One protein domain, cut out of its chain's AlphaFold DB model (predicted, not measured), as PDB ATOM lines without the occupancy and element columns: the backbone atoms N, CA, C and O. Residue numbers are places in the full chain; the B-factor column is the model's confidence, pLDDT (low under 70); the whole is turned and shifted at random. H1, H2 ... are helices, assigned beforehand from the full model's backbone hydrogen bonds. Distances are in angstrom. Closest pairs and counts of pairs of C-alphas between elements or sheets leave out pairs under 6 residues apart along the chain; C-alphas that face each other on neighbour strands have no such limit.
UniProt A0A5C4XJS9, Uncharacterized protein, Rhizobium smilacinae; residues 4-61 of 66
ATOM      1  N   LEU A   4     -30.557  57.882  25.013       95.50
ATOM      2  CA  LEU A   4     -30.854  57.257  26.300       95.50
ATOM      3  C   LEU A   4     -32.330  56.859  26.391       95.50
ATOM      4  O   LEU A   4     -32.624  55.700  26.644       95.50
ATOM      5  N   GLU A   5     -33.232  57.789  26.073       96.50
ATOM      6  CA  GLU A   5     -34.681  57.539  26.067       96.50
ATOM      7  C   GLU A   5     -35.062  56.370  25.144       96.50
ATOM      8  O   GLU A   5     -35.977  55.604  25.436       96.50
ATOM      9  N   GLN A   6     -34.356  56.207  24.019       96.88
ATOM     10  CA  GLN A   6     -34.583  55.082  23.115       96.88
ATOM     11  C   GLN A   6     -34.153  53.743  23.728       96.88
ATOM     12  O   GLN A   6     -34.870  52.759  23.579       96.88
ATOM     13  N   ILE A   7     -33.017  53.704  24.432       95.81
ATOM     14  CA  ILE A   7     -32.540  52.495  25.121       95.81
ATOM     15  C   ILE A   7     -33.503  52.117  26.250       95.81
ATOM     16  O   ILE A   7     -33.886  50.958  26.343       95.81
ATOM     17  N   GLU A   8     -33.931  53.084  27.064       95.81
ATOM     18  CA  GLU A   8     -34.890  52.855  28.154       95.81
ATOM     19  C   GLU A   8     -36.199  52.261  27.633       95.81
ATOM     20  O   GLU A   8     -36.695  51.275  28.178       95.81
ATOM     21  N   LYS A   9     -36.722  52.810  26.530       96.81
ATOM     22  CA  LYS A   9     -37.921  52.276  25.888       96.81
ATOM     23  C   LYS A   9     -37.710  50.847  25.382       96.81
ATOM     24  O   LYS A   9     -38.548  49.994  25.643       96.81
ATOM     25  N   SER A  10     -36.601  50.575  24.693       96.50
ATOM     26  CA  SER A  10     -36.306  49.229  24.189       96.50
ATOM     27  C   SER A  10     -36.142  48.202  25.306       96.50
ATOM     28  O   SER A  10     -36.589  47.076  25.145       96.50
ATOM     29  N   VAL A  11     -35.550  48.582  26.443       96.38
ATOM     30  CA  VAL A  11     -35.424  47.697  27.613       96.38
ATOM     31  C   VAL A  11     -36.791  47.434  28.257       96.38
ATOM     32  O   VAL A  11     -37.065  46.308  28.659       96.38
ATOM     33  N   ALA A  12     -37.670  48.438  28.318       96.38
ATOM     34  CA  ALA A  12     -39.021  48.285  28.865       96.38
ATOM     35  C   ALA A  12     -39.943  47.397  28.006       96.38
ATOM     36  O   ALA A  12     -40.939  46.885  28.511       96.38
ATOM     37  N   GLU A  13     -39.631  47.235  26.718       97.62
ATOM     38  CA  GLU A  13     -40.388  46.407  25.771       97.62
ATOM     39  C   GLU A  13     -39.898  44.945  25.710       97.62
ATOM     40  O   GLU A  13     -40.524  44.135  25.025       97.62
ATOM     41  N   LEU A  14     -38.820  44.591  26.426       97.88
ATOM     42  CA  LEU A  14     -38.295  43.222  26.472       97.88
ATOM     43  C   LEU A  14     -39.275  42.264  27.154       97.88
ATOM     44  O   LEU A  14     -39.920  42.598  28.152       97.88
ATOM     45  N   ASN A  15     -39.343  41.037  26.643       97.88
ATOM     46  CA  ASN A  15     -40.032  39.958  27.341       97.88
ATOM     47  C   ASN A  15     -39.193  39.427  28.524       97.88
ATOM     48  O   ASN A  15     -38.056  39.844  28.734       97.88
ATOM     49  N   GLY A  16     -39.751  38.506  29.317       97.12
ATOM     50  CA  GLY A  16     -39.090  38.001  30.527       97.12
ATOM     51  C   GLY A  16     -37.716  37.361  30.284       97.12
ATOM     52  O   GLY A  16     -36.778  37.673  31.010       97.12
ATOM     53  N   GLU A  17     -37.581  36.527  29.250       98.00
ATOM     54  CA  GLU A  17     -36.316  35.849  28.918       98.00
ATOM     55  C   GLU A  17     -35.269  36.845  28.401       98.00
ATOM     56  O   GLU A  17     -34.097  36.797  28.774       98.00
ATOM     57  N   GLU A  18     -35.696  37.798  27.570       97.81
ATOM     58  CA  GLU A  18     -34.820  38.853  27.056       97.81
ATOM     59  C   GLU A  18     -34.344  39.792  28.169       97.81
ATOM     60  O   GLU A  18     -33.188  40.219  28.168       97.81
ATOM     61  N   LEU A  19     -35.217  40.108  29.130       97.69
ATOM     62  CA  LEU A  19     -34.883  40.949  30.274       97.69
ATOM     63  C   LEU A  19     -33.917  40.245  31.234       97.69
ATOM     64  O   LEU A  19     -33.014  40.893  31.768       97.69
ATOM     65  N   GLU A  20     -34.071  38.937  31.438       97.94
ATOM     66  CA  GLU A  20     -33.136  38.119  32.219       97.94
ATOM     67  C   GLU A  20     -31.749  38.111  31.564       97.94
ATOM     68  O   GLU A  20     -30.771  38.527  32.192       97.94
ATOM     69  N   ALA A  21     -31.671  37.790  30.270       97.88
ATOM     70  CA  ALA A  21     -30.417  37.815  29.515       97.88
ATOM     71  C   ALA A  21     -29.765  39.213  29.495       97.88
ATOM     72  O   ALA A  21     -28.543  39.345  29.627       97.88
ATOM     73  N   PHE A  22     -30.565  40.279  29.358       97.69
ATOM     74  CA  PHE A  22     -30.073  41.654  29.451       97.69
ATOM     75  C   PHE A  22     -29.499  41.955  30.838       97.69
ATOM     76  O   PHE A  22     -28.443  42.578  30.935       97.69
ATOM     77  N   SER A  23     -30.170  41.508  31.901       96.94
ATOM     78  CA  SER A  23     -29.742  41.738  33.282       96.94
ATOM     79  C   SER A  23     -28.408  41.052  33.582       96.94
ATOM     80  O   SER A  23     -27.512  41.692  34.130       96.94
ATOM     81  N   GLU A  24     -28.233  39.797  33.156       98.19
ATOM     82  CA  GLU A  24     -26.964  39.067  33.296       98.19
ATOM     83  C   GLU A  24     -25.819  39.765  32.552       98.19
ATOM     84  O   GLU A  24     -24.731  39.983  33.095       98.19
ATOM     85  N   TRP A  25     -26.068  40.163  31.304       98.06
ATOM     86  CA  TRP A  25     -25.079  40.888  30.516       98.06
ATOM     87  C   TRP A  25     -24.729  42.244  31.141       98.06
ATOM     88  O   TRP A  25     -23.555  42.628  31.182       98.06
ATOM     89  N   PHE A  26     -25.732  42.982  31.618       97.25
ATOM     90  CA  PHE A  26     -25.539  44.316  32.172       97.25
ATOM     91  C   PHE A  26     -24.775  44.272  33.496       97.25
ATOM     92  O   PHE A  26     -23.918  45.127  33.720       97.25
ATOM     93  N   ASP A  27     -25.016  43.261  34.333       97.94
ATOM     94  CA  ASP A  27     -24.225  43.017  35.540       97.94
ATOM     95  C   ASP A  27     -22.746  42.805  35.188       97.94
ATOM     96  O   ASP A  27     -21.890  43.583  35.614       97.94
ATOM     97  N   ALA A  28     -22.449  41.873  34.274       97.88
ATOM     98  CA  ALA A  28     -21.080  41.623  33.819       97.88
ATOM     99  C   ALA A  28     -20.419  42.872  33.202       97.88
ATOM    100  O   ALA A  28     -19.234  43.148  33.426       97.88
ATOM    101  N   PHE A  29     -21.178  43.663  32.438       97.56
ATOM    102  CA  PHE A  29     -20.709  44.929  31.880       97.56
ATOM    103  C   PHE A  29     -20.359  45.945  32.977       97.56
ATOM    104  O   PHE A  29     -19.301  46.587  32.912       97.56
ATOM    105  N   GLN A  30     -21.214  46.089  33.992       97.94
ATOM    106  CA  GLN A  30     -20.967  46.977  35.123       97.94
ATOM    107  C   GLN A  30     -19.763  46.517  35.948       97.94
ATOM    108  O   GLN A  30     -18.901  47.346  36.250       97.94
ATOM    109  N   THR A  31     -19.633  45.217  36.227       97.75
ATOM    110  CA  THR A  31     -18.458  44.648  36.903       97.75
ATOM    111  C   THR A  31     -17.180  44.955  36.129       97.75
ATOM    112  O   THR A  31     -16.220  45.477  36.693       97.75
ATOM    113  N   ALA A  32     -17.168  44.732  34.811       97.94
ATOM    114  CA  ALA A  32     -16.000  45.017  33.981       97.94
ATOM    115  C   ALA A  32     -15.639  46.513  33.966       97.94
ATOM    116  O   ALA A  32     -14.458  46.877  33.914       97.94
ATOM    117  N   ARG A  33     -16.638  47.401  34.003       97.88
ATOM    118  CA  ARG A  33     -16.421  48.848  34.109       97.88
ATOM    119  C   ARG A  33     -15.830  49.220  35.466       97.88
ATOM    120  O   ARG A  33     -14.877  50.000  35.507       97.88
ATOM    121  N   TRP A  34     -16.368  48.654  36.541       97.44
ATOM    122  CA  TRP A  34     -15.881  48.861  37.899       97.44
ATOM    123  C   TRP A  34     -14.425  48.414  38.050       97.44
ATOM    124  O   TRP A  34     -13.591  49.194  38.505       97.44
ATOM    125  N   ASP A  35     -14.081  47.230  37.546       97.75
ATOM    126  CA  ASP A  35     -12.711  46.711  37.535       97.75
ATOM    127  C   ASP A  35     -11.726  47.665  36.857       97.75
ATOM    128  O   ASP A  35     -10.628  47.919  37.360       97.75
ATOM    129  N   ARG A  36     -12.105  48.214  35.696       97.12
ATOM    130  CA  ARG A  36     -11.270  49.190  34.982       97.12
ATOM    131  C   ARG A  36     -11.104  50.470  35.789       97.12
ATOM    132  O   ARG A  36      -9.997  51.002  35.839       97.12
ATOM    133  N   GLN A  37     -12.177  50.951  36.411       97.25
ATOM    134  CA  GLN A  37     -12.136  52.158  37.226       97.25
ATOM    135  C   GLN A  37     -11.248  51.969  38.458       97.25
ATOM    136  O   GLN A  37     -10.360  52.784  38.676       97.25
ATOM    137  N   ILE A  38     -11.409  50.874  39.203       96.44
ATOM    138  CA  ILE A  38     -10.580  50.572  40.375       96.44
ATOM    139  C   ILE A  38      -9.099  50.476  40.003       96.44
ATOM    140  O   ILE A  38      -8.257  51.046  40.694       96.44
ATOM    141  N   LYS A  39      -8.763  49.825  38.882       97.00
ATOM    142  CA  LYS A  39      -7.374  49.758  38.394       97.00
ATOM    143  C   LYS A  39      -6.817  51.142  38.054       97.00
ATOM    144  O   LYS A  39      -5.683  51.454  38.419       97.00
ATOM    145  N   ALA A  40      -7.604  51.972  37.369       97.25
ATOM    146  CA  ALA A  40      -7.201  53.330  37.018       97.25
ATOM    147  C   ALA A  40      -7.026  54.212  38.264       97.25
ATOM    148  O   ALA A  40      -6.015  54.894  38.395       97.25
ATOM    149  N   ASP A  41      -7.972  54.155  39.199       97.25
ATOM    150  CA  ASP A  41      -7.946  54.928  40.440       97.25
ATOM    151  C   ASP A  41      -6.804  54.484  41.363       97.25
ATOM    152  O   ASP A  41      -6.150  55.332  41.970       97.25
ATOM    153  N   GLY A  42      -6.504  53.182  41.406       96.06
ATOM    154  CA  GLY A  42      -5.326  52.645  42.086       96.06
ATOM    155  C   GLY A  42      -4.020  53.130  41.455       96.06
ATOM    156  O   GLY A  42      -3.138  53.603  42.162       96.06
ATOM    157  N   THR A  43      -3.915  53.115  40.123       96.12
ATOM    158  CA  THR A  43      -2.730  53.649  39.417       96.12
ATOM    159  C   THR A  43      -2.564  55.157  39.637       96.12
ATOM    160  O   THR A  43      -1.447  55.661  39.702       96.12
ATOM    161  N   ALA A  44      -3.673  55.886  39.774       97.19
ATOM    162  CA  ALA A  44      -3.681  57.318  40.057       97.19
ATOM    163  C   ALA A  44      -3.463  57.660  41.549       97.19
ATOM    164  O   ALA A  44      -3.519  58.838  41.898       97.19
ATOM    165  N   GLY A  45      -3.272  56.666  42.427       96.50
ATOM    166  CA  GLY A  45      -3.059  56.858  43.868       96.50
ATOM    167  C   GLY A  45      -4.299  57.314  44.648       96.50
ATOM    168  O   GLY A  45      -4.216  57.685  45.818       96.50
ATOM    169  N   LYS A  46      -5.493  57.294  44.040       97.00
ATOM    170  CA  LYS A  46      -6.723  57.771  44.702       97.00
ATOM    171  C   LYS A  46      -7.148  56.886  45.873       97.00
ATOM    172  O   LYS A  46      -7.873  57.340  46.755       97.00
ATOM    173  N   LEU A  47      -6.716  55.626  45.866       96.06
ATOM    174  CA  LEU A  47      -7.045  54.641  46.894       96.06
ATOM    175  C   LEU A  47      -6.000  54.590  48.022       96.06
ATOM    176  O   LEU A  47      -6.227  53.914  49.022       96.06
ATOM    177  N   ASP A  48      -4.895  55.333  47.911       96.56
ATOM    178  CA  ASP A  48      -3.750  55.228  48.824       96.56
ATOM    179  C   ASP A  48      -4.116  55.594  50.260       96.56
ATOM    180  O   ASP A  48      -3.720  54.911  51.205       96.56
ATOM    181  N   LYS A  49      -4.927  56.644  50.435       96.94
ATOM    182  CA  LYS A  49      -5.409  57.047  51.760       96.94
ATOM    183  C   LYS A  49      -6.243  55.940  52.405       96.94
ATOM    184  O   LYS A  49      -6.016  55.601  53.560       96.94
ATOM    185  N   LEU A  50      -7.168  55.351  51.646       95.50
ATOM    186  CA  LEU A  50      -8.019  54.264  52.134       95.50
ATOM    187  C   LEU A  50      -7.182  53.036  52.510       95.50
ATOM    188  O   LEU A  50      -7.435  52.411  53.537       95.50
ATOM    189  N   ALA A  51      -6.156  52.718  51.716       95.38
ATOM    190  CA  ALA A  51      -5.223  51.641  52.024       95.38
ATOM    191  C   ALA A  51      -4.419  51.924  53.306       95.38
ATOM    192  O   ALA A  51      -4.268  51.037  54.147       95.38
ATOM    193  N   ALA A  52      -3.931  53.155  53.487       97.25
ATOM    194  CA  ALA A  52      -3.198  53.556  54.684       97.25
ATOM    195  C   ALA A  52      -4.066  53.471  55.950       97.25
ATOM    196  O   ALA A  52      -3.623  52.911  56.956       97.25
ATOM    197  N   ASP A  53      -5.304  53.962  55.878       96.62
ATOM    198  CA  ASP A  53      -6.263  53.926  56.985       96.62
ATOM    199  C   ASP A  53      -6.607  52.473  57.362       96.62
ATOM    200  O   ASP A  53      -6.502  52.092  58.530       96.62
ATOM    201  N   ALA A  54      -6.891  51.620  56.372       95.00
ATOM    202  CA  ALA A  54      -7.174  50.201  56.597       95.00
ATOM    203  C   ALA A  54      -5.995  49.459  57.257       95.00
ATOM    204  O   ALA A  54      -6.183  48.649  58.169       95.00
ATOM    205  N   LEU A  55      -4.758  49.754  56.840       96.56
ATOM    206  CA  LEU A  55      -3.557  49.185  57.455       96.56
ATOM    207  C   LEU A  55      -3.355  49.680  58.893       96.56
ATOM    208  O   LEU A  55      -2.919  48.904  59.748       96.56
ATOM    209  N   ALA A  56      -3.653  50.948  59.175       97.25
ATOM    210  CA  ALA A  56      -3.586  51.497  60.525       97.25
ATOM    211  C   ALA A  56      -4.614  50.829  61.452       97.25
ATOM    212  O   ALA A  56      -4.260  50.415  62.560       97.25
ATOM    213  N   ASP A  57      -5.850  50.650  60.984       96.75
ATOM    214  CA  ASP A  57      -6.905  49.943  61.711       96.75
ATOM    215  C   ASP A  57      -6.510  48.497  62.020       96.75
ATOM    216  O   ASP A  57      -6.588  48.075  63.179       96.75
ATOM    217  N   PHE A  58      -5.999  47.765  61.025       95.25
ATOM    218  CA  PHE A  58      -5.527  46.392  61.207       95.25
ATOM    219  C   PHE A  58      -4.430  46.298  62.270       95.25
ATOM    220  O   PHE A  58      -4.540  45.519  63.217       95.25
ATOM    221  N   ARG A  59      -3.405  47.153  62.174       95.56
ATOM    222  CA  ARG A  59      -2.293  47.201  63.140       95.56
ATOM    223  C   ARG A  59      -2.744  47.569  64.551       95.56
ATOM    224  O   ARG A  59      -2.120  47.147  65.517       95.56
ATOM    225  N   SER A  60      -3.816  48.345  64.671       96.50
ATOM    226  CA  SER A  60      -4.387  48.750  65.957       96.50
ATOM    227  C   SER A  60      -5.377  47.744  66.559       96.50
ATOM    228  O   SER A  60      -5.965  48.026  67.601       96.50
ATOM    229  N   GLY A  61      -5.596  46.592  65.914       95.50
ATOM    230  CA  GLY A  61      -6.545  45.581  66.386       95.50
ATOM    231  C   GLY A  61      -8.017  45.970  66.213       95.50
ATOM    232  O   GLY A  61      -8.886  45.318  66.782       95.50
TER     233      GLY A  61
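What this domain is: This is residues 4 to 61 of the 66 residues of an uncharacterized protein of Rhizobium smilacinae (UniProt A0A5C4XJS9). Picture an open zigzag of three helices: the long helix H2 makes most of the length, and a shorter helix turns off at each of its ends. H1 folds back from the first end of H2 as a V, and H3 turns off at the other end in a nearly square corner. The printed part has 58 residues with three named helices in the order H1, H2, H3 and no named strand, and its class is all helix. It is extended, with a radius of gyration of the C-alphas of 18.9 A, and its outline is a rod spanning 53 by 25 by 15 A.

How they stand to each other: Begin with H1, residues 4 to 12, and go on to H2, residues 16 to 43: they are close but not clearly touching, and their closest C-alphas, those of Val 11 and Leu 19, are 7.3 A apart. They run opposite ways at a steep tilt of 44 degrees. At the other end of H2 look for H3, residues 48 to 59; the two are close but not clearly touching, with the closest C-alphas, those of Gly 42 and Asp 48, 7.4 A apart. Their lines are about perpendicular, at 86 degrees. H1 and H3 are apart. In H1, H2 and H3 every O i to N i+4 pair is within hydrogen-bond range.

Where its parts are: Find C-alpha 4 at (-30.854, 57.257, 26.300); from there H1 runs 12.4 A to C-alpha 12. H2 starts at C-alpha 16, at (-39.090, 38.001, 30.527), and runs 40.6 A to C-alpha 43. H3 runs 16.5 A from C-alpha 48 to C-alpha 59 at (-2.293, 47.201, 63.140).

The domain as a whole: The two C-alphas farthest apart, those of Glu 13 and Ser 60, are 54.0 A apart. Residues 4 to 10, 24 to 37 and 52 to 61 stand free. Both links are tight, and the printed part has no cut. The mean pLDDT of the printed part is 96.9, and no printed residue is under 70.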